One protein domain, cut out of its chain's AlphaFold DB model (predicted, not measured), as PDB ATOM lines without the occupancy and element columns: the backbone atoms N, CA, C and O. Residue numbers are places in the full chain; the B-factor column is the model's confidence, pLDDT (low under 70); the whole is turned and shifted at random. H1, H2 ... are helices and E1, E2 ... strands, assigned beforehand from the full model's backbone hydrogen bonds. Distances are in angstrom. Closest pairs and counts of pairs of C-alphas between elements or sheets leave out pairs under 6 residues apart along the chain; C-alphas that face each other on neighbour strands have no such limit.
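Overview. This is residues 3 to 107 and 144 to 157 of the 162 residues of an uncharacterized protein of Talaromyces stipitatus (strain ATCC 10500 / CBS 375.48 / QM 6759 / NRRL 1006) (UniProt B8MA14). Look first for a small sheet of three parallel strands with two helices, H1 and H4, packed over one face, and a separate pair of helices side by side, H2 and H3, set off beyond the edge strand E3, with H2 next to the sheet and H3 beyond it. The long link of residues 34 to 50 loops out past the other face of the sheet, which has no named helix over it. The printed part has 119 residues with four named helices and three named strands, along the chain E1 H1 E2 E3 H2 H3 H4, and the sheet's order is E2 E1 E3. The class is mixed, helices and strands; the whole is compact, with a radius of gyration of the C-alphas of 14.1 A and spans of 40 by 37 by 28 A.

Arrangement. Begin at the inner strand E1, residues 3 to 6. Its neighbour E2, residues 29 to 33, is parallel to it at 13 degrees, with N 5 and O 31 2.8 A apart, within hydrogen-bond range. On the other side of E1 is E3, residues 51 to 54, parallel to E1 at 17 degrees, with N 53 and O 4 within range at 2.8 A. Now find H1, residues 11 to 21, which is on the sheet at a height of 10.0 A, over E1, and runs along the strands at 7 degrees to E1 on the local plane. E1, H1 and E2 form a strand-helix-strand unit, two parallel neighbour strands with a helix between, and its crossover is right-handed. H4, residues 144 to 155, is on the sheet too; its closest C-alpha to E3 is that of Ala 154, 6.4 A from Val 51. With H1 and H4 on one face, helices and sheet make two layers. H1 and H4 touch at Leu 16 and Ala 147, whose C-alphas are 4.5 A apart, at a steep tilt of 49 degrees, the same way. H2, residues 60 to 75, only grazes the sheet with residues 63 to 74; the closest C-alphas of E3 and H2 are those of Cys 54 and Gln 67, 7.0 A apart. H3, residues 85 to 94, is not on the sheet. It touches H2, the closest C-alphas being those of Val 64 and Pro 85 at 4.9 A, with a shallow tilt of 19 degrees, the same way. H2 is apart from H1 and from H4. In H1, H2, H3 and H4 every O i to N i+4 pair is within hydrogen-bond range.

Along the chain. Find C-alpha 3 at (-22.331, -40.670, -30.694), where E1 begins; it is 10.0 A long, E3 10.1 A and E2 13.7 A. H1 covers 15.8 A. From C-alpha 60 at (-9.340, -34.188, -10.446), H2 runs 22.6 A to C-alpha 75; H3 covers 14.3 A. H4 runs 16.5 A and ends with C-alpha 155 at (-26.591, -47.942, -28.358).

Size, cuts and confidence. The two C-alphas farthest apart, those of Asp 26 and Lys 83, are 41.2 A apart. Residues 108 to 143 are cut out, and C-alphas 107 and 144 are 13.6 A apart across the cut. Of the links printed whole, E2 to E3 is long, with 17 residues. The mean pLDDT of the printed part is 75.2; look for values under 70 at residues 34 to 48, 73 to 87 and 157.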
ATOM      1  N   VAL A   3     -23.114 -40.492 -31.928       85.88
ATOM      2  CA  VAL A   3     -22.331 -40.670 -30.694       85.88
ATOM      3  C   VAL A   3     -21.111 -39.747 -30.687       85.88
ATOM      4  O   VAL A   3     -20.286 -39.768 -31.601       85.88
ATOM      5  N   GLY A   4     -20.987 -38.928 -29.644       85.12
ATOM      6  CA  GLY A   4     -19.796 -38.124 -29.373       85.12
ATOM      7  C   GLY A   4     -18.884 -38.820 -28.362       85.12
ATOM      8  O   GLY A   4     -19.359 -39.233 -27.312       85.12
ATOM      9  N   ILE A   5     -17.581 -38.929 -28.626       84.75
ATOM     10  CA  ILE A   5     -16.611 -39.555 -27.709       84.75
ATOM     11  C   ILE A   5     -15.546 -38.540 -27.315       84.75
ATOM     12  O   ILE A   5     -14.688 -38.170 -28.118       84.75
ATOM     13  N   ALA A   6     -15.564 -38.103 -26.061       84.06
ATOM     14  CA  ALA A   6     -14.541 -37.222 -25.521       84.06
ATOM     15  C   ALA A   6     -13.332 -38.028 -25.035       84.06
ATOM     16  O   ALA A   6     -13.483 -38.965 -24.260       84.06
ATOM     17  N   GLY A   7     -12.127 -37.690 -25.501       82.00
ATOM     18  CA  GLY A   7     -10.918 -38.471 -25.219       82.00
ATOM     19  C   GLY A   7     -10.716 -39.642 -26.179       82.00
ATOM     20  O   GLY A   7     -10.130 -40.648 -25.790       82.00
ATOM     21  N   ILE A   8     -11.163 -39.512 -27.437       83.50
ATOM     22  CA  ILE A   8     -11.203 -40.612 -28.423       83.50
ATOM     23  C   ILE A   8      -9.852 -41.311 -28.655       83.50
ATOM     24  O   ILE A   8      -9.797 -42.482 -29.013       83.50
ATOM     25  N   THR A   9      -8.738 -40.611 -28.433       82.19
ATOM     26  CA  THR A   9      -7.390 -41.167 -28.611       82.19
ATOM     27  C   THR A   9      -6.933 -42.053 -27.446       82.19
ATOM     28  O   THR A   9      -5.887 -42.700 -27.541       82.19
ATOM     29  N   GLY A  10      -7.690 -42.098 -26.345       83.44
ATOM     30  CA  GLY A  10      -7.398 -42.913 -25.170       83.44
ATOM     31  C   GLY A  10      -7.451 -44.418 -25.449       83.44
ATOM     32  O   GLY A  10      -8.094 -44.883 -26.388       83.44
ATOM     33  N   LYS A  11      -6.771 -45.219 -24.615       88.69
ATOM     34  CA  LYS A  11      -6.788 -46.692 -24.736       88.69
ATOM     35  C   LYS A  11      -8.208 -47.250 -24.613       88.69
ATOM     36  O   LYS A  11      -8.625 -47.997 -25.490       88.69
ATOM     37  N   PHE A  12      -8.938 -46.825 -23.584       92.25
ATOM     38  CA  PHE A  12     -10.331 -47.214 -23.376       92.25
ATOM     39  C   PHE A  12     -11.236 -46.769 -24.535       92.25
ATOM     40  O   PHE A  12     -11.955 -47.583 -25.100       92.25
ATOM     41  N   ALA A  13     -11.131 -45.507 -24.963       87.94
ATOM     42  CA  ALA A  13     -11.969 -44.964 -26.032       87.94
ATOM     43  C   ALA A  13     -11.796 -45.691 -27.378       87.94
ATOM     44  O   ALA A  13     -12.753 -45.819 -28.134       87.94
ATOM     45  N   ARG A  14     -10.594 -46.202 -27.672       90.62
ATOM     46  CA  ARG A  14     -10.355 -47.021 -28.869       90.62
ATOM     47  C   ARG A  14     -11.033 -48.388 -28.789       90.62
ATOM     48  O   ARG A  14     -11.584 -48.815 -29.792       90.62
ATOM     49  N   GLN A  15     -11.037 -49.028 -27.618       93.69
ATOM     50  CA  GLN A  15     -11.811 -50.258 -27.405       93.69
ATOM     51  C   GLN A  15     -13.310 -49.980 -27.561       93.69
ATOM     52  O   GLN A  15     -14.008 -50.713 -28.251       93.69
ATOM     53  N   LEU A  16     -13.797 -48.872 -26.993       93.50
ATOM     54  CA  LEU A  16     -15.191 -48.451 -27.149       93.50
ATOM     55  C   LEU A  16     -15.550 -48.236 -28.624       93.50
ATOM     56  O   LEU A  16     -16.590 -48.702 -29.070       93.50
ATOM     57  N   LEU A  17     -14.679 -47.567 -29.384       91.56
ATOM     58  CA  LEU A  17     -14.874 -47.360 -30.816       91.56
ATOM     59  C   LEU A  17     -14.962 -48.689 -31.576       91.56
ATOM     60  O   LEU A  17     -15.830 -48.818 -32.429       91.56
ATOM     61  N   THR A  18     -14.111 -49.668 -31.253       93.75
ATOM     62  CA  THR A  18     -14.189 -51.017 -31.834       93.75
ATOM     63  C   THR A  18     -15.568 -51.636 -31.601       93.75
ATOM     64  O   THR A  18     -16.243 -51.961 -32.572       93.75
ATOM     65  N   HIS A  19     -16.042 -51.689 -30.351       95.38
ATOM     66  CA  HIS A  19     -17.352 -52.278 -30.021       95.38
ATOM     67  C   HIS A  19     -18.539 -51.511 -30.621       95.38
ATOM     68  O   HIS A  19     -19.561 -52.112 -30.936       95.38
ATOM     69  N   LEU A  20     -18.428 -50.189 -30.790       92.44
ATOM     70  CA  LEU A  20     -19.455 -49.389 -31.466       92.44
ATOM     71  C   LEU A  20     -19.506 -49.668 -32.975       92.44
ATOM     72  O   LEU A  20     -20.591 -49.720 -33.541       92.44
ATOM     73  N   LEU A  21     -18.354 -49.844 -33.630       90.56
ATOM     74  CA  LEU A  21     -18.284 -50.136 -35.067       90.56
ATOM     75  C   LEU A  21     -18.705 -51.576 -35.395       90.56
ATOM     76  O   LEU A  21     -19.278 -51.814 -36.453       90.56
ATOM     77  N   GLU A  22     -18.472 -52.518 -34.480       92.62
ATOM     78  CA  GLU A  22     -18.928 -53.913 -34.588       92.62
ATOM     79  C   GLU A  22     -20.454 -54.073 -34.486       92.62
ATOM     80  O   GLU A  22     -20.975 -55.148 -34.767       92.62
ATOM     81  N   ALA A  23     -21.189 -53.024 -34.103       84.75
ATOM     82  CA  ALA A  23     -22.648 -53.060 -34.060       84.75
ATOM     83  C   ALA A  23     -23.305 -53.084 -35.456       84.75
ATOM     84  O   ALA A  23     -24.510 -53.304 -35.532       84.75
ATOM     85  N   GLU A  24     -22.535 -52.842 -36.529       82.94
ATOM     86  CA  GLU A  24     -22.981 -52.868 -37.937       82.94
ATOM     87  C   GLU A  24     -24.263 -52.043 -38.209       82.94
ATOM     88  O   GLU A  24     -25.064 -52.359 -39.084       82.94
ATOM     89  N   ASP A  25     -24.461 -50.951 -37.461       84.81
ATOM     90  CA  ASP A  25     -25.556 -49.999 -37.673       84.81
ATOM     91  C   ASP A  25     -25.125 -48.917 -38.676       84.81
ATOM     92  O   ASP A  25     -24.425 -47.967 -38.322       84.81
ATOM     93  N   ASP A  26     -25.586 -49.025 -39.924       84.25
ATOM     94  CA  ASP A  26     -25.318 -48.055 -41.001       84.25
ATOM     95  C   ASP A  26     -25.793 -46.623 -40.678       84.25
ATOM     96  O   ASP A  26     -25.365 -45.650 -41.306       84.25
ATOM     97  N   SER A  27     -26.684 -46.459 -39.694       85.94
ATOM     98  CA  SER A  27     -27.147 -45.151 -39.229       85.94
ATOM     99  C   SER A  27     -26.225 -44.522 -38.175       85.94
ATOM    100  O   SER A  27     -26.438 -43.364 -37.781       85.94
ATOM    101  N   LEU A  28     -25.236 -45.267 -37.669       87.50
ATOM    102  CA  LEU A  28     -24.329 -44.838 -36.613       87.50
ATOM    103  C   LEU A  28     -23.289 -43.845 -37.147       87.50
ATOM    104  O   LEU A  28     -22.509 -44.118 -38.054       87.50
ATOM    105  N   SER A  29     -23.240 -42.668 -36.530       87.56
ATOM    106  CA  SER A  29     -22.258 -41.627 -36.812       87.56
ATOM    107  C   SER A  29     -21.486 -41.304 -35.543       87.56
ATOM    108  O   SER A  29     -22.060 -40.843 -34.556       87.56
ATOM    109  N   ILE A  30     -20.175 -41.536 -35.568       85.44
ATOM    110  CA  ILE A  30     -19.296 -41.331 -34.415       85.44
ATOM    111  C   ILE A  30     -18.405 -40.118 -34.667       85.44
ATOM    112  O   ILE A  30     -17.788 -39.990 -35.725       85.44
ATOM    113  N   LYS A  31     -18.299 -39.234 -33.675       83.38
ATOM    114  CA  LYS A  31     -17.327 -38.135 -33.674       83.38
ATOM    115  C   LYS A  31     -16.498 -38.155 -32.405       83.38
ATOM    116  O   LYS A  31     -17.018 -38.311 -31.307       83.38
ATOM    117  N   GLY A  32     -15.196 -37.962 -32.568       74.19
ATOM    118  CA  GLY A  32     -14.244 -37.940 -31.469       74.19
ATOM    119  C   GLY A  32     -13.742 -36.550 -31.123       74.19
ATOM    120  O   GLY A  32     -13.516 -35.729 -32.010       74.19
ATOM    121  N   TYR A  33     -13.479 -36.334 -29.839       74.38
ATOM    122  CA  TYR A  33     -12.865 -35.122 -29.306       74.38
ATOM    123  C   TYR A  33     -11.547 -35.438 -28.604       74.38
ATOM    124  O   TYR A  33     -11.383 -36.493 -27.987       74.38
ATOM    125  N   CYS A  34     -10.596 -34.509 -28.673       66.62
ATOM    126  CA  CYS A  34      -9.298 -34.626 -28.016       66.62
ATOM    127  C   CYS A  34      -8.836 -33.265 -27.470       66.62
ATOM    128  O   CYS A  34      -9.431 -32.237 -27.777       66.62
ATOM    129  N   ARG A  35      -7.774 -33.268 -26.654       64.31
ATOM    130  CA  ARG A  35      -7.276 -32.114 -25.872       64.31
ATOM    131  C   ARG A  35      -6.835 -30.891 -26.681       64.31
ATOM    132  O   ARG A  35      -6.524 -29.879 -26.071       64.31
ATOM    133  N   ASP A  36      -6.764 -30.986 -28.002       57.75
ATOM    134  CA  ASP A  36      -6.420 -29.863 -28.868       57.75
ATOM    135  C   ASP A  36      -7.692 -29.318 -29.541       57.75
ATOM    136  O   ASP A  36      -8.177 -29.916 -30.509       57.75
ATOM    137  N   PRO A  37      -8.242 -28.190 -29.051       45.56
ATOM    138  CA  PRO A  37      -9.460 -27.601 -29.588       45.56
ATOM    139  C   PRO A  37      -9.267 -27.020 -30.990       45.56
ATOM    140  O   PRO A  37     -10.242 -26.864 -31.714       45.56
ATOM    141  N   SER A  38      -8.027 -26.732 -31.406       46.69
ATOM    142  CA  SER A  38      -7.738 -26.248 -32.764       46.69
ATOM    143  C   SER A  38      -7.983 -27.317 -33.835       46.69
ATOM    144  O   SER A  38      -8.104 -27.007 -35.018       46.69
ATOM    145  N   LYS A  39      -8.117 -28.581 -33.411       45.81
ATOM    146  CA  LYS A  39      -8.502 -29.720 -34.253       45.81
ATOM    147  C   LYS A  39     -10.008 -29.977 -34.264       45.81
ATOM    148  O   LYS A  39     -10.455 -30.891 -34.954       45.81
ATOM    149  N   LEU A  40     -10.793 -29.196 -33.519       43.28
ATOM    150  CA  LEU A  40     -12.248 -29.206 -33.616       43.28
ATOM    151  C   LEU A  40     -12.646 -28.391 -34.850       43.28
ATOM    152  O   LEU A  40     -12.300 -27.211 -34.939       43.28
ATOM    153  N   PRO A  41     -13.388 -28.967 -35.807       43.31
ATOM    154  CA  PRO A  41     -13.939 -28.184 -36.901       43.31
ATOM    155  C   PRO A  41     -14.800 -27.039 -36.345       43.31
ATOM    156  O   PRO A  41     -15.668 -27.280 -35.509       43.31
ATOM    157  N   GLY A  42     -14.631 -25.809 -36.844       41.66
ATOM    158  CA  GLY A  42     -15.463 -24.648 -36.462       41.66
ATOM    159  C   GLY A  42     -16.965 -24.807 -36.770       41.66
ATOM    160  O   GLY A  42     -17.786 -23.989 -36.364       41.66
ATOM    161  N   THR A  43     -17.339 -25.887 -37.460       41.72
ATOM    162  CA  THR A  43     -18.713 -26.367 -37.655       41.72
ATOM    163  C   THR A  43     -19.291 -27.101 -36.441       41.72
ATOM    164  O   THR A  43     -20.474 -27.435 -36.452       41.72
ATOM    165  N   MET A  44     -18.515 -27.314 -35.374       41.66
ATOM    166  CA  MET A  44     -18.990 -27.816 -34.079       41.66
ATOM    167  C   MET A  44     -19.678 -26.697 -33.281       41.66
ATOM    168  O   MET A  44     -19.306 -26.374 -32.160       41.66
ATOM    169  N   LYS A  45     -20.726 -26.110 -33.863       42.16
ATOM    170  CA  LYS A  45     -21.882 -25.689 -33.059       42.16
ATOM    171  C   LYS A  45     -22.528 -26.968 -32.540       42.16
ATOM    172  O   LYS A  45     -22.452 -27.958 -33.262       42.16
ATOM    173  N   ALA A  46     -23.109 -26.948 -31.338       41.97
ATOM    174  CA  ALA A  46     -23.824 -28.066 -30.716       41.97
ATOM    175  C   ALA A  46     -24.617 -28.872 -31.761       41.97
ATOM    176  O   ALA A  46     -25.742 -28.538 -32.122       41.97
ATOM    177  N   SER A  47     -23.984 -29.890 -32.340       46.34
ATOM    178  CA  SER A  47     -24.666 -30.829 -33.203       46.34
ATOM    179  C   SER A  47     -25.328 -31.784 -32.242       46.34
ATOM    180  O   SER A  47     -24.641 -32.306 -31.369       46.34
ATOM    181  N   THR A  48     -26.634 -31.969 -32.382       64.06
ATOM    182  CA  THR A  48     -27.436 -32.889 -31.579       64.06
ATOM    183  C   THR A  48     -26.824 -34.288 -31.646       64.06
ATOM    184  O   THR A  48     -26.999 -35.004 -32.632       64.06
ATOM    185  N   TYR A  49     -26.007 -34.632 -30.650       70.25
ATOM    186  CA  TYR A  49     -25.644 -36.014 -30.381       70.25
ATOM    187  C   TYR A  49     -26.781 -36.627 -29.598       70.25
ATOM    188  O   TYR A  49     -27.347 -35.977 -28.721       70.25
ATOM    189  N   ASP A  50     -27.080 -37.876 -29.914       79.50
ATOM    190  CA  ASP A  50     -28.040 -38.645 -29.140       79.50
ATOM    191  C   ASP A  50     -27.379 -39.098 -27.826       79.50
ATOM    192  O   ASP A  50     -28.021 -39.118 -26.782       79.50
ATOM    193  N   VAL A  51     -26.070 -39.397 -27.869       84.00
ATOM    194  CA  VAL A  51     -25.257 -39.800 -26.709       84.00
ATOM    195  C   VAL A  51     -23.861 -39.177 -26.769       84.00
ATOM    196  O   VAL A  51     -23.228 -39.126 -27.826       84.00
ATOM    197  N   VAL A  52     -23.346 -38.754 -25.612       82.06
ATOM    198  CA  VAL A  52     -21.948 -38.338 -25.428       82.06
ATOM    199  C   VAL A  52     -21.293 -39.221 -24.367       82.06
ATOM    200  O   VAL A  52     -21.799 -39.332 -23.255       82.06
ATOM    201  N   VAL A  53     -20.149 -39.825 -24.695       86.25
ATOM    202  CA  VAL A  53     -19.358 -40.658 -23.780       86.25
ATOM    203  C   VAL A  53     -18.071 -39.930 -23.401       86.25
ATOM    204  O   VAL A  53     -17.262 -39.573 -24.262       86.25
ATOM    205  N   CYS A  54     -17.856 -39.723 -22.102       87.00
ATOM    206  CA  CYS A  54     -16.617 -39.158 -21.577       87.00
ATOM    207  C   CYS A  54     -15.607 -40.272 -21.272       87.00
ATOM    208  O   CYS A  54     -15.854 -41.119 -20.422       87.00
ATOM    209  N   CYS A  55     -14.459 -40.256 -21.950       85.44
ATOM    210  CA  CYS A  55     -13.349 -41.193 -21.747       85.44
ATOM    211  C   CYS A  55     -12.066 -40.474 -21.287       85.44
ATOM    212  O   CYS A  55     -10.955 -40.929 -21.576       85.44
ATOM    213  N   TYR A  56     -12.194 -39.310 -20.639       80.06
ATOM    214  CA  TYR A  56     -11.042 -38.586 -20.113       80.06
ATOM    215  C   TYR A  56     -10.496 -39.238 -18.848       80.06
ATOM    216  O   TYR A  56     -11.240 -39.683 -17.981       80.06
ATOM    217  N   LEU A  57      -9.172 -39.222 -18.747       81.19
ATOM    218  CA  LEU A  57      -8.434 -39.526 -17.535       81.19
ATOM    219  C   LEU A  57      -7.423 -38.400 -17.325       81.19
ATOM    220  O   LEU A  57      -6.738 -37.995 -18.271       81.19
ATOM    221  N   GLY A  58      -7.336 -37.892 -16.104       80.81
ATOM    222  CA  GLY A  58      -6.422 -36.824 -15.725       80.81
ATOM    223  C   GLY A  58      -6.499 -36.538 -14.236       80.81
ATOM    224  O   GLY A  58      -7.045 -37.343 -13.487       80.81
ATOM    225  N   ASP A  59      -5.954 -35.399 -13.817       83.38
ATOM    226  CA  ASP A  59      -6.151 -34.930 -12.448       83.38
ATOM    227  C   ASP A  59      -7.625 -34.578 -12.173       83.38
ATOM    228  O   ASP A  59      -8.435 -34.402 -13.093       83.38
ATOM    229  N   ASP A  60      -7.974 -34.468 -10.891       81.12
ATOM    230  CA  ASP A  60      -9.340 -34.188 -10.446       81.12
ATOM    231  C   ASP A  60      -9.917 -32.930 -11.088       81.12
ATOM    232  O   ASP A  60     -11.085 -32.914 -11.474       81.12
ATOM    233  N   LYS A  61      -9.102 -31.880 -11.242       80.50
ATOM    234  CA  LYS A  61      -9.541 -30.624 -11.846       80.50
ATOM    235  C   LYS A  61      -9.930 -30.848 -13.303       80.50
ATOM    236  O   LYS A  61     -11.031 -30.477 -13.691       80.50
ATOM    237  N   LEU A  62      -9.068 -31.480 -14.095       80.56
ATOM    238  CA  LEU A  62      -9.341 -31.784 -15.496       80.56
ATOM    239  C   LEU A  62     -10.584 -32.668 -15.642       80.56
ATOM    240  O   LEU A  62     -11.405 -32.421 -16.525       80.56
ATOM    241  N   MET A  63     -10.730 -33.688 -14.792       81.69
ATOM    242  CA  MET A  63     -11.860 -34.615 -14.864       81.69
ATOM    243  C   MET A  63     -13.183 -33.968 -14.448       81.69
ATOM    244  O   MET A  63     -14.177 -34.166 -15.147       81.69
ATOM    245  N   VAL A  64     -13.216 -33.201 -13.352       81.12
ATOM    246  CA  VAL A  64     -14.409 -32.452 -12.917       81.12
ATOM    247  C   VAL A  64     -14.788 -31.437 -13.986       81.12
ATOM    248  O   VAL A  64     -15.921 -31.419 -14.469       81.12
ATOM    249  N   ASP A  65     -13.830 -30.589 -14.355       81.25
ATOM    250  CA  ASP A  65     -14.091 -29.423 -15.182       81.25
ATOM    251  C   ASP A  65     -14.455 -29.846 -16.609       81.25
ATOM    252  O   ASP A  65     -15.404 -29.328 -17.199       81.25
ATOM    253  N   GLY A  66     -13.746 -30.845 -17.143       76.31
ATOM    254  CA  GLY A  66     -14.015 -31.411 -18.459       76.31
ATOM    255  C   GLY A  66     -15.392 -32.069 -18.550       76.31
ATOM    256  O   GLY A  66     -16.104 -31.843 -19.526       76.31
ATOM    257  N   GLN A  67     -15.803 -32.845 -17.541       77.19
ATOM    258  CA  GLN A  67     -17.126 -33.487 -17.535       77.19
ATOM    259  C   GLN A  67     -18.262 -32.473 -17.404       77.19
ATOM    260  O   GLN A  67     -19.244 -32.570 -18.134       77.19
ATOM    261  N   LYS A  68     -18.117 -31.464 -16.539       79.50
ATOM    262  CA  LYS A  68     -19.107 -30.384 -16.424       79.50
ATOM    263  C   LYS A  68     -19.247 -29.601 -17.728       79.50
ATOM    264  O   LYS A  68     -20.365 -29.380 -18.176       79.50
ATOM    265  N   LEU A  69     -18.131 -29.279 -18.389       76.06
ATOM    266  CA  LEU A  69     -18.150 -28.622 -19.698       76.06
ATOM    267  C   LEU A  69     -18.845 -29.480 -20.766       76.06
ATOM    268  O   LEU A  69     -19.582 -28.942 -21.588       76.06
ATOM    269  N   LEU A  70     -18.650 -30.804 -20.754       73.12
ATOM    270  CA  LEU A  70     -19.370 -31.716 -21.650       73.12
ATOM    271  C   LEU A  70     -20.878 -31.730 -21.365       73.12
ATOM    272  O   LEU A  70     -21.663 -31.683 -22.308       73.12
ATOM    273  N   ILE A  71     -21.283 -31.753 -20.091       76.38
ATOM    274  CA  ILE A  71     -22.696 -31.684 -19.683       76.38
ATOM    275  C   ILE A  71     -23.317 -30.353 -20.129       76.38
ATOM    276  O   ILE A  71     -24.378 -30.344 -20.747       76.38
ATOM    277  N   ASP A  72     -22.632 -29.232 -19.907       73.31
ATOM    278  CA  ASP A  72     -23.105 -27.904 -20.317       73.31
ATOM    279  C   ASP A  72     -23.170 -27.745 -21.834       73.31
ATOM    280  O   ASP A  72     -24.059 -27.067 -22.349       73.31
ATOM    281  N   ALA A  73     -22.263 -28.390 -22.572       67.25
ATOM    282  CA  ALA A  73     -22.330 -28.454 -24.028       67.25
ATOM    283  C   ALA A  73     -23.538 -29.273 -24.521       67.25
ATOM    284  O   ALA A  73     -24.007 -29.035 -25.635       67.25
ATOM    285  N   CYS A  74     -24.052 -30.200 -23.705       68.31
ATOM    286  CA  CYS A  74     -25.291 -30.926 -23.985       68.31
ATOM    287  C   CYS A  74     -26.554 -30.107 -23.644       68.31
ATOM    288  O   CYS A  74     -27.590 -30.343 -24.257       68.31
ATOM    289  N   GLU A  75     -26.485 -29.130 -22.727       66.12
ATOM    290  CA  GLU A  75     -27.626 -28.266 -22.350       66.12
ATOM    291  C   GLU A  75     -27.654 -26.874 -23.002       66.12
ATOM    292  O   GLU A  75     -28.734 -26.311 -23.154       66.12
ATOM    293  N   SER A  76     -26.517 -26.334 -23.453       54.16
ATOM    294  CA  SER A  76     -26.309 -24.929 -23.870       54.16
ATOM    295  C   SER A  76     -26.027 -23.926 -22.719       54.16
ATOM    296  O   SER A  76     -26.805 -22.992 -22.540       54.16
ATOM    297  N   ALA A  77     -24.867 -24.052 -22.037       35.56
ATOM    298  CA  ALA A  77     -24.116 -23.033 -21.238       35.56
ATOM    299  C   ALA A  77     -23.867 -23.313 -19.723       35.56
ATOM    300  O   ALA A  77     -24.519 -24.145 -19.108       35.56
ATOM    301  N   SER A  78     -22.850 -22.609 -19.190       37.88
ATOM    302  CA  SER A  78     -21.859 -22.895 -18.117       37.88
ATOM    303  C   SER A  78     -22.223 -22.645 -16.633       37.88
ATOM    304  O   SER A  78     -23.028 -21.755 -16.383       37.88
ATOM    305  N   GLU A  79     -21.503 -23.263 -15.661       33.56
ATOM    306  CA  GLU A  79     -20.433 -22.671 -14.775       33.56
ATOM    307  C   GLU A  79     -19.965 -23.635 -13.622       33.56
ATOM    308  O   GLU A  79     -20.707 -24.509 -13.179       33.56
ATOM    309  N   LEU A  80     -18.707 -23.516 -13.139       36.84
ATOM    310  CA  LEU A  80     -17.931 -24.539 -12.384       36.84
ATOM    311  C   LEU A  80     -17.495 -24.155 -10.947       36.84
ATOM    312  O   LEU A  80     -17.159 -23.012 -10.662       36.84
ATOM    313  N   SER A  81     -17.339 -25.162 -10.068       30.73
ATOM    314  CA  SER A  81     -16.579 -25.111  -8.792       30.73
ATOM    315  C   SER A  81     -16.132 -26.525  -8.320       30.73
ATOM    316  O   SER A  81     -16.804 -27.490  -8.707       30.73
ATOM    317  N   PRO A  82     -15.043 -26.702  -7.521       37.94
ATOM    318  CA  PRO A  82     -14.363 -28.004  -7.344       37.94
ATOM    319  C   PRO A  82     -14.473 -28.690  -5.955       37.94
ATOM    320  O   PRO A  82     -14.352 -28.023  -4.926       37.94
ATOM    321  N   LYS A  83     -14.618 -30.032  -5.967       32.31
ATOM    322  CA  LYS A  83     -13.981 -31.137  -5.181       32.31
ATOM    323  C   LYS A  83     -14.639 -32.480  -5.612       32.31
ATOM    324  O   LYS A  83     -15.487 -32.394  -6.480       32.31
ATOM    325  N   ASP A  84     -14.151 -33.655  -5.182       53.16
ATOM    326  CA  ASP A  84     -14.508 -35.052  -5.597       53.16
ATOM    327  C   ASP A  84     -15.136 -35.264  -7.016       53.16
ATOM    328  O   ASP A  84     -16.322 -35.003  -7.237       53.16
ATOM    329  N   PRO A  85     -14.391 -35.796  -8.011       58.81
ATOM    330  CA  PRO A  85     -14.831 -35.790  -9.405       58.81
ATOM    331  C   PRO A  85     -16.180 -36.438  -9.700       58.81
ATOM    332  O   PRO A  85     -17.000 -35.838 -10.396       58.81
ATOM    333  N   MET A  86     -16.437 -37.645  -9.198       61.28
ATOM    334  CA  MET A  86     -17.617 -38.407  -9.622       61.28
ATOM    335  C   MET A  86     -18.878 -37.968  -8.881       61.28
ATOM    336  O   MET A  86     -19.928 -37.818  -9.510       61.28
ATOM    337  N   ILE A  87     -18.774 -37.696  -7.575       63.56
ATOM    338  CA  ILE A  87     -19.906 -37.237  -6.757       63.56
ATOM    339  C   ILE A  87     -20.387 -35.867  -7.240       63.56
ATOM    340  O   ILE A  87     -21.588 -35.631  -7.362       63.56
ATOM    341  N   HIS A  88     -19.464 -34.967  -7.584       70.69
ATOM    342  CA  HIS A  88     -19.835 -33.626  -8.018       70.69
ATOM    343  C   HIS A  88     -20.333 -33.591  -9.457       70.69
ATOM    344  O   HIS A  88     -21.216 -32.793  -9.758       70.69
ATOM    345  N   VAL A  89     -19.810 -34.446 -10.342       71.38
ATOM    346  CA  VAL A  89     -20.371 -34.604 -11.691       71.38
ATOM    347  C   VAL A  89     -21.778 -35.195 -11.612       71.38
ATOM    348  O   VAL A  89     -22.665 -34.673 -12.280       71.38
ATOM    349  N   LYS A  90     -22.020 -36.189 -10.742       72.62
ATOM    350  CA  LYS A  90     -23.366 -36.737 -10.505       72.62
ATOM    351  C   LYS A  90     -24.324 -35.670  -9.982       72.62
ATOM    352  O   LYS A  90     -25.381 -35.475 -10.564       72.62
ATOM    353  N   ALA A  91     -23.940 -34.943  -8.934       73.88
ATOM    354  CA  ALA A  91     -24.770 -33.877  -8.374       73.88
ATOM    355  C   ALA A  91     -25.045 -32.756  -9.393       73.88
ATOM    356  O   ALA A  91     -26.143 -32.208  -9.437       73.88
ATOM    357  N   TYR A  92     -24.058 -32.428 -10.234       78.19
ATOM    358  CA  TYR A  92     -24.212 -31.444 -11.304       78.19
ATOM    359  C   TYR A  92     -25.174 -31.919 -12.395       78.19
ATOM    360  O   TYR A  92     -26.013 -31.147 -12.852       78.19
ATOM    361  N   LEU A  93     -25.069 -33.190 -12.786       75.88
ATOM    362  CA  LEU A  93     -25.972 -33.843 -13.725       75.88
ATOM    363  C   LEU A  93     -27.402 -33.925 -13.173       75.88
ATOM    364  O   LEU A  93     -28.341 -33.628 -13.895       75.88
ATOM    365  N   ASP A  94     -27.580 -34.252 -11.894       79.06
ATOM    366  CA  ASP A  94     -28.907 -34.352 -11.266       79.06
ATOM    367  C   ASP A  94     -29.637 -33.008 -11.187       79.06
ATOM    368  O   ASP A  94     -30.865 -32.958 -11.144       79.06
ATOM    369  N   ALA A  95     -28.890 -31.903 -11.191       83.31
ATOM    370  CA  ALA A  95     -29.458 -30.563 -11.275       83.31
ATOM    371  C   ALA A  95     -29.933 -30.195 -12.697       83.31
ATOM    372  O   ALA A  95     -30.633 -29.190 -12.863       83.31
ATOM    373  N   LYS A  96     -29.553 -30.968 -13.722       77.56
ATOM    374  CA  LYS A  96     -29.892 -30.718 -15.126       77.56
ATOM    375  C   LYS A  96     -31.266 -31.294 -15.461       77.56
ATOM    376  O   LYS A  96     -31.651 -32.358 -14.987       77.56
ATOM    377  N   LYS A  97     -32.038 -30.575 -16.281       78.12
ATOM    378  CA  LYS A  97     -33.423 -30.967 -16.626       78.12
ATOM    379  C   LYS A  97     -33.531 -31.630 -17.989       78.12
ATOM    380  O   LYS A  97     -34.482 -32.370 -18.226       78.12
ATOM    381  N   SER A  98     -32.598 -31.335 -18.892       77.06
ATOM    382  CA  SER A  98     -32.650 -31.802 -20.280       77.06
ATOM    383  C   SER A  98     -31.583 -32.834 -20.628       77.06
ATOM    384  O   SER A  98     -31.567 -33.315 -21.758       77.06
ATOM    385  N   VAL A  99     -30.715 -33.199 -19.680       73.19
ATOM    386  CA  VAL A  99     -29.665 -34.202 -19.882       73.19
ATOM    387  C   VAL A  99     -29.852 -35.336 -18.887       73.19
ATOM    388  O   VAL A  99     -29.763 -35.137 -17.681       73.19
ATOM    389  N   ALA A 100     -30.095 -36.533 -19.412       79.56
ATOM    390  CA  ALA A 100     -29.952 -37.764 -18.652       79.56
ATOM    391  C   ALA A 100     -28.487 -38.204 -18.709       79.56
ATOM    392  O   ALA A 100     -27.826 -38.031 -19.735       79.56
ATOM    393  N   GLY A 101     -27.979 -38.797 -17.635       78.50
ATOM    394  CA  GLY A 101     -26.644 -39.378 -17.663       78.50
ATOM    395  C   GLY A 101     -26.587 -40.712 -16.949       78.50
ATOM    396  O   GLY A 101     -27.364 -41.005 -16.043       78.50
ATOM    397  N   VAL A 102     -25.642 -41.523 -17.409       84.19
ATOM    398  CA  VAL A 102     -25.414 -42.882 -16.942       84.19
ATOM    399  C   VAL A 102     -23.985 -42.963 -16.432       84.19
ATOM    400  O   VAL A 102     -23.046 -42.562 -17.118       84.19
ATOM    401  N   HIS A 103     -23.822 -43.480 -15.218       84.25
ATOM    402  CA  HIS A 103     -22.514 -43.733 -14.629       84.25
ATOM    403  C   HIS A 103     -22.149 -45.200 -14.847       84.25
ATOM    404  O   HIS A 103     -22.841 -46.091 -14.361       84.25
ATOM    405  N   ILE A 104     -21.052 -45.450 -15.562       86.25
ATOM    406  CA  ILE A 104     -20.508 -46.797 -15.742       86.25
ATOM    407  C   ILE A 104     -19.475 -47.039 -14.638       86.25
ATOM    408  O   ILE A 104     -18.364 -46.511 -14.689       86.25
ATOM    409  N   LEU A 105     -19.857 -47.808 -13.620       89.00
ATOM    410  CA  LEU A 105     -18.992 -48.146 -12.489       89.00
ATOM    411  C   LEU A 105     -18.213 -49.426 -12.814       89.00
ATOM    412  O   LEU A 105     -18.772 -50.516 -12.800       89.00
ATOM    413  N   ILE A 106     -16.932 -49.280 -13.156       88.69
ATOM    414  CA  ILE A 106     -16.082 -50.374 -13.672       88.69
ATOM    415  C   ILE A 106     -15.140 -50.983 -12.621       88.69
ATOM    416  O   ILE A 106     -14.386 -51.905 -12.938       88.69
ATOM    417  N   GLY A 107     -15.146 -50.454 -11.392       90.44
ATOM    418  CA  GLY A 107     -14.110 -50.729 -10.394       90.44
ATOM    419  C   GLY A 107     -12.765 -50.142 -10.828       90.44
ATOM    420  O   GLY A 107     -12.704 -49.021 -11.338       90.44
ATOM    421  N   ASN A 144     -11.547 -53.965 -22.293       96.19
ATOM    422  CA  ASN A 144     -12.366 -54.537 -23.350       96.19
ATOM    423  C   ASN A 144     -13.817 -54.763 -22.904       96.19
ATOM    424  O   ASN A 144     -14.732 -54.326 -23.594       96.19
ATOM    425  N   ASP A 145     -14.043 -55.391 -21.747       96.94
ATOM    426  CA  ASP A 145     -15.403 -55.642 -21.257       96.94
ATOM    427  C   ASP A 145     -16.098 -54.346 -20.851       96.94
ATOM    428  O   ASP A 145     -17.245 -54.115 -21.236       96.94
ATOM    429  N   ALA A 146     -15.393 -53.454 -20.151       96.06
ATOM    430  CA  ALA A 146     -15.928 -52.144 -19.808       96.06
ATOM    431  C   ALA A 146     -16.346 -51.370 -21.071       96.06
ATOM    432  O   ALA A 146     -17.431 -50.792 -21.112       96.06
ATOM    433  N   ALA A 147     -15.529 -51.403 -22.128       95.94
ATOM    434  CA  ALA A 147     -15.843 -50.769 -23.403       95.94
ATOM    435  C   ALA A 147     -17.035 -51.429 -24.106       95.94
ATOM    436  O   ALA A 147     -17.927 -50.729 -24.579       95.94
ATOM    437  N   LYS A 148     -17.088 -52.764 -24.122       96.00
ATOM    438  CA  LYS A 148     -18.178 -53.551 -24.707       96.00
ATOM    439  C   LYS A 148     -19.526 -53.230 -24.072       96.00
ATOM    440  O   LYS A 148     -20.500 -52.977 -24.776       96.00
ATOM    441  N   TYR A 149     -19.603 -53.231 -22.742       94.94
ATOM    442  CA  TYR A 149     -20.850 -52.910 -22.047       94.94
ATOM    443  C   TYR A 149     -21.188 -51.420 -22.134       94.94
ATOM    444  O   TYR A 149     -22.358 -51.084 -22.295       94.94
ATOM    445  N   THR A 150     -20.188 -50.533 -22.151       93.81
ATOM    446  CA  THR A 150     -20.413 -49.102 -22.422       93.81
ATOM    447  C   THR A 150     -20.999 -48.879 -23.819       93.81
ATOM    448  O   THR A 150     -21.926 -48.090 -23.963       93.81
ATOM    449  N   ALA A 151     -20.516 -49.593 -24.844       93.88
ATOM    450  CA  ALA A 151     -21.068 -49.526 -26.198       93.88
ATOM    451  C   ALA A 151     -22.535 -49.971 -26.228       93.88
ATOM    452  O   ALA A 151     -23.369 -49.285 -26.808       93.88
ATOM    453  N   LYS A 152     -22.865 -51.075 -25.545       93.19
ATOM    454  CA  LYS A 152     -24.251 -51.550 -25.428       93.19
ATOM    455  C   LYS A 152     -25.164 -50.510 -24.784       93.19
ATOM    456  O   LYS A 152     -26.219 -50.231 -25.333       93.19
ATOM    457  N   VAL A 153     -24.738 -49.907 -23.672       90.94
ATOM    458  CA  VAL A 153     -25.494 -48.831 -23.010       90.94
ATOM    459  C   VAL A 153     -25.653 -47.626 -23.936       90.94
ATOM    460  O   VAL A 153     -26.741 -47.069 -24.032       90.94
ATOM    461  N   ALA A 154     -24.587 -47.233 -24.638       88.94
ATOM    462  CA  ALA A 154     -24.640 -46.115 -25.569       88.94
ATOM    463  C   ALA A 154     -25.645 -46.372 -26.699       88.94
ATOM    464  O   ALA A 154     -26.409 -45.476 -27.023       88.94
ATOM    465  N   LEU A 155     -25.681 -47.579 -27.266       89.81
ATOM    466  CA  LEU A 155     -26.591 -47.942 -28.358       89.81
ATOM    467  C   LEU A 155     -28.046 -48.154 -27.899       89.81
ATOM    468  O   LEU A 155     -28.959 -48.062 -28.715       89.81
ATOM    469  N   ASP A 156     -28.280 -48.383 -26.604       86.88
ATOM    470  CA  ASP A 156     -29.611 -48.622 -26.025       86.88
ATOM    471  C   ASP A 156     -30.339 -47.338 -25.573       86.88
ATOM    472  O   ASP A 156     -31.395 -47.380 -24.947       86.88
ATOM    473  N   ALA A 157     -29.827 -46.151 -25.915       66.62
ATOM    474  CA  ALA A 157     -30.390 -44.869 -25.464       66.62
ATOM    475  C   ALA A 157     -31.859 -44.610 -25.888       66.62
ATOM    476  O   ALA A 157     -32.495 -43.673 -25.398       66.62
TER     477      ALA A 157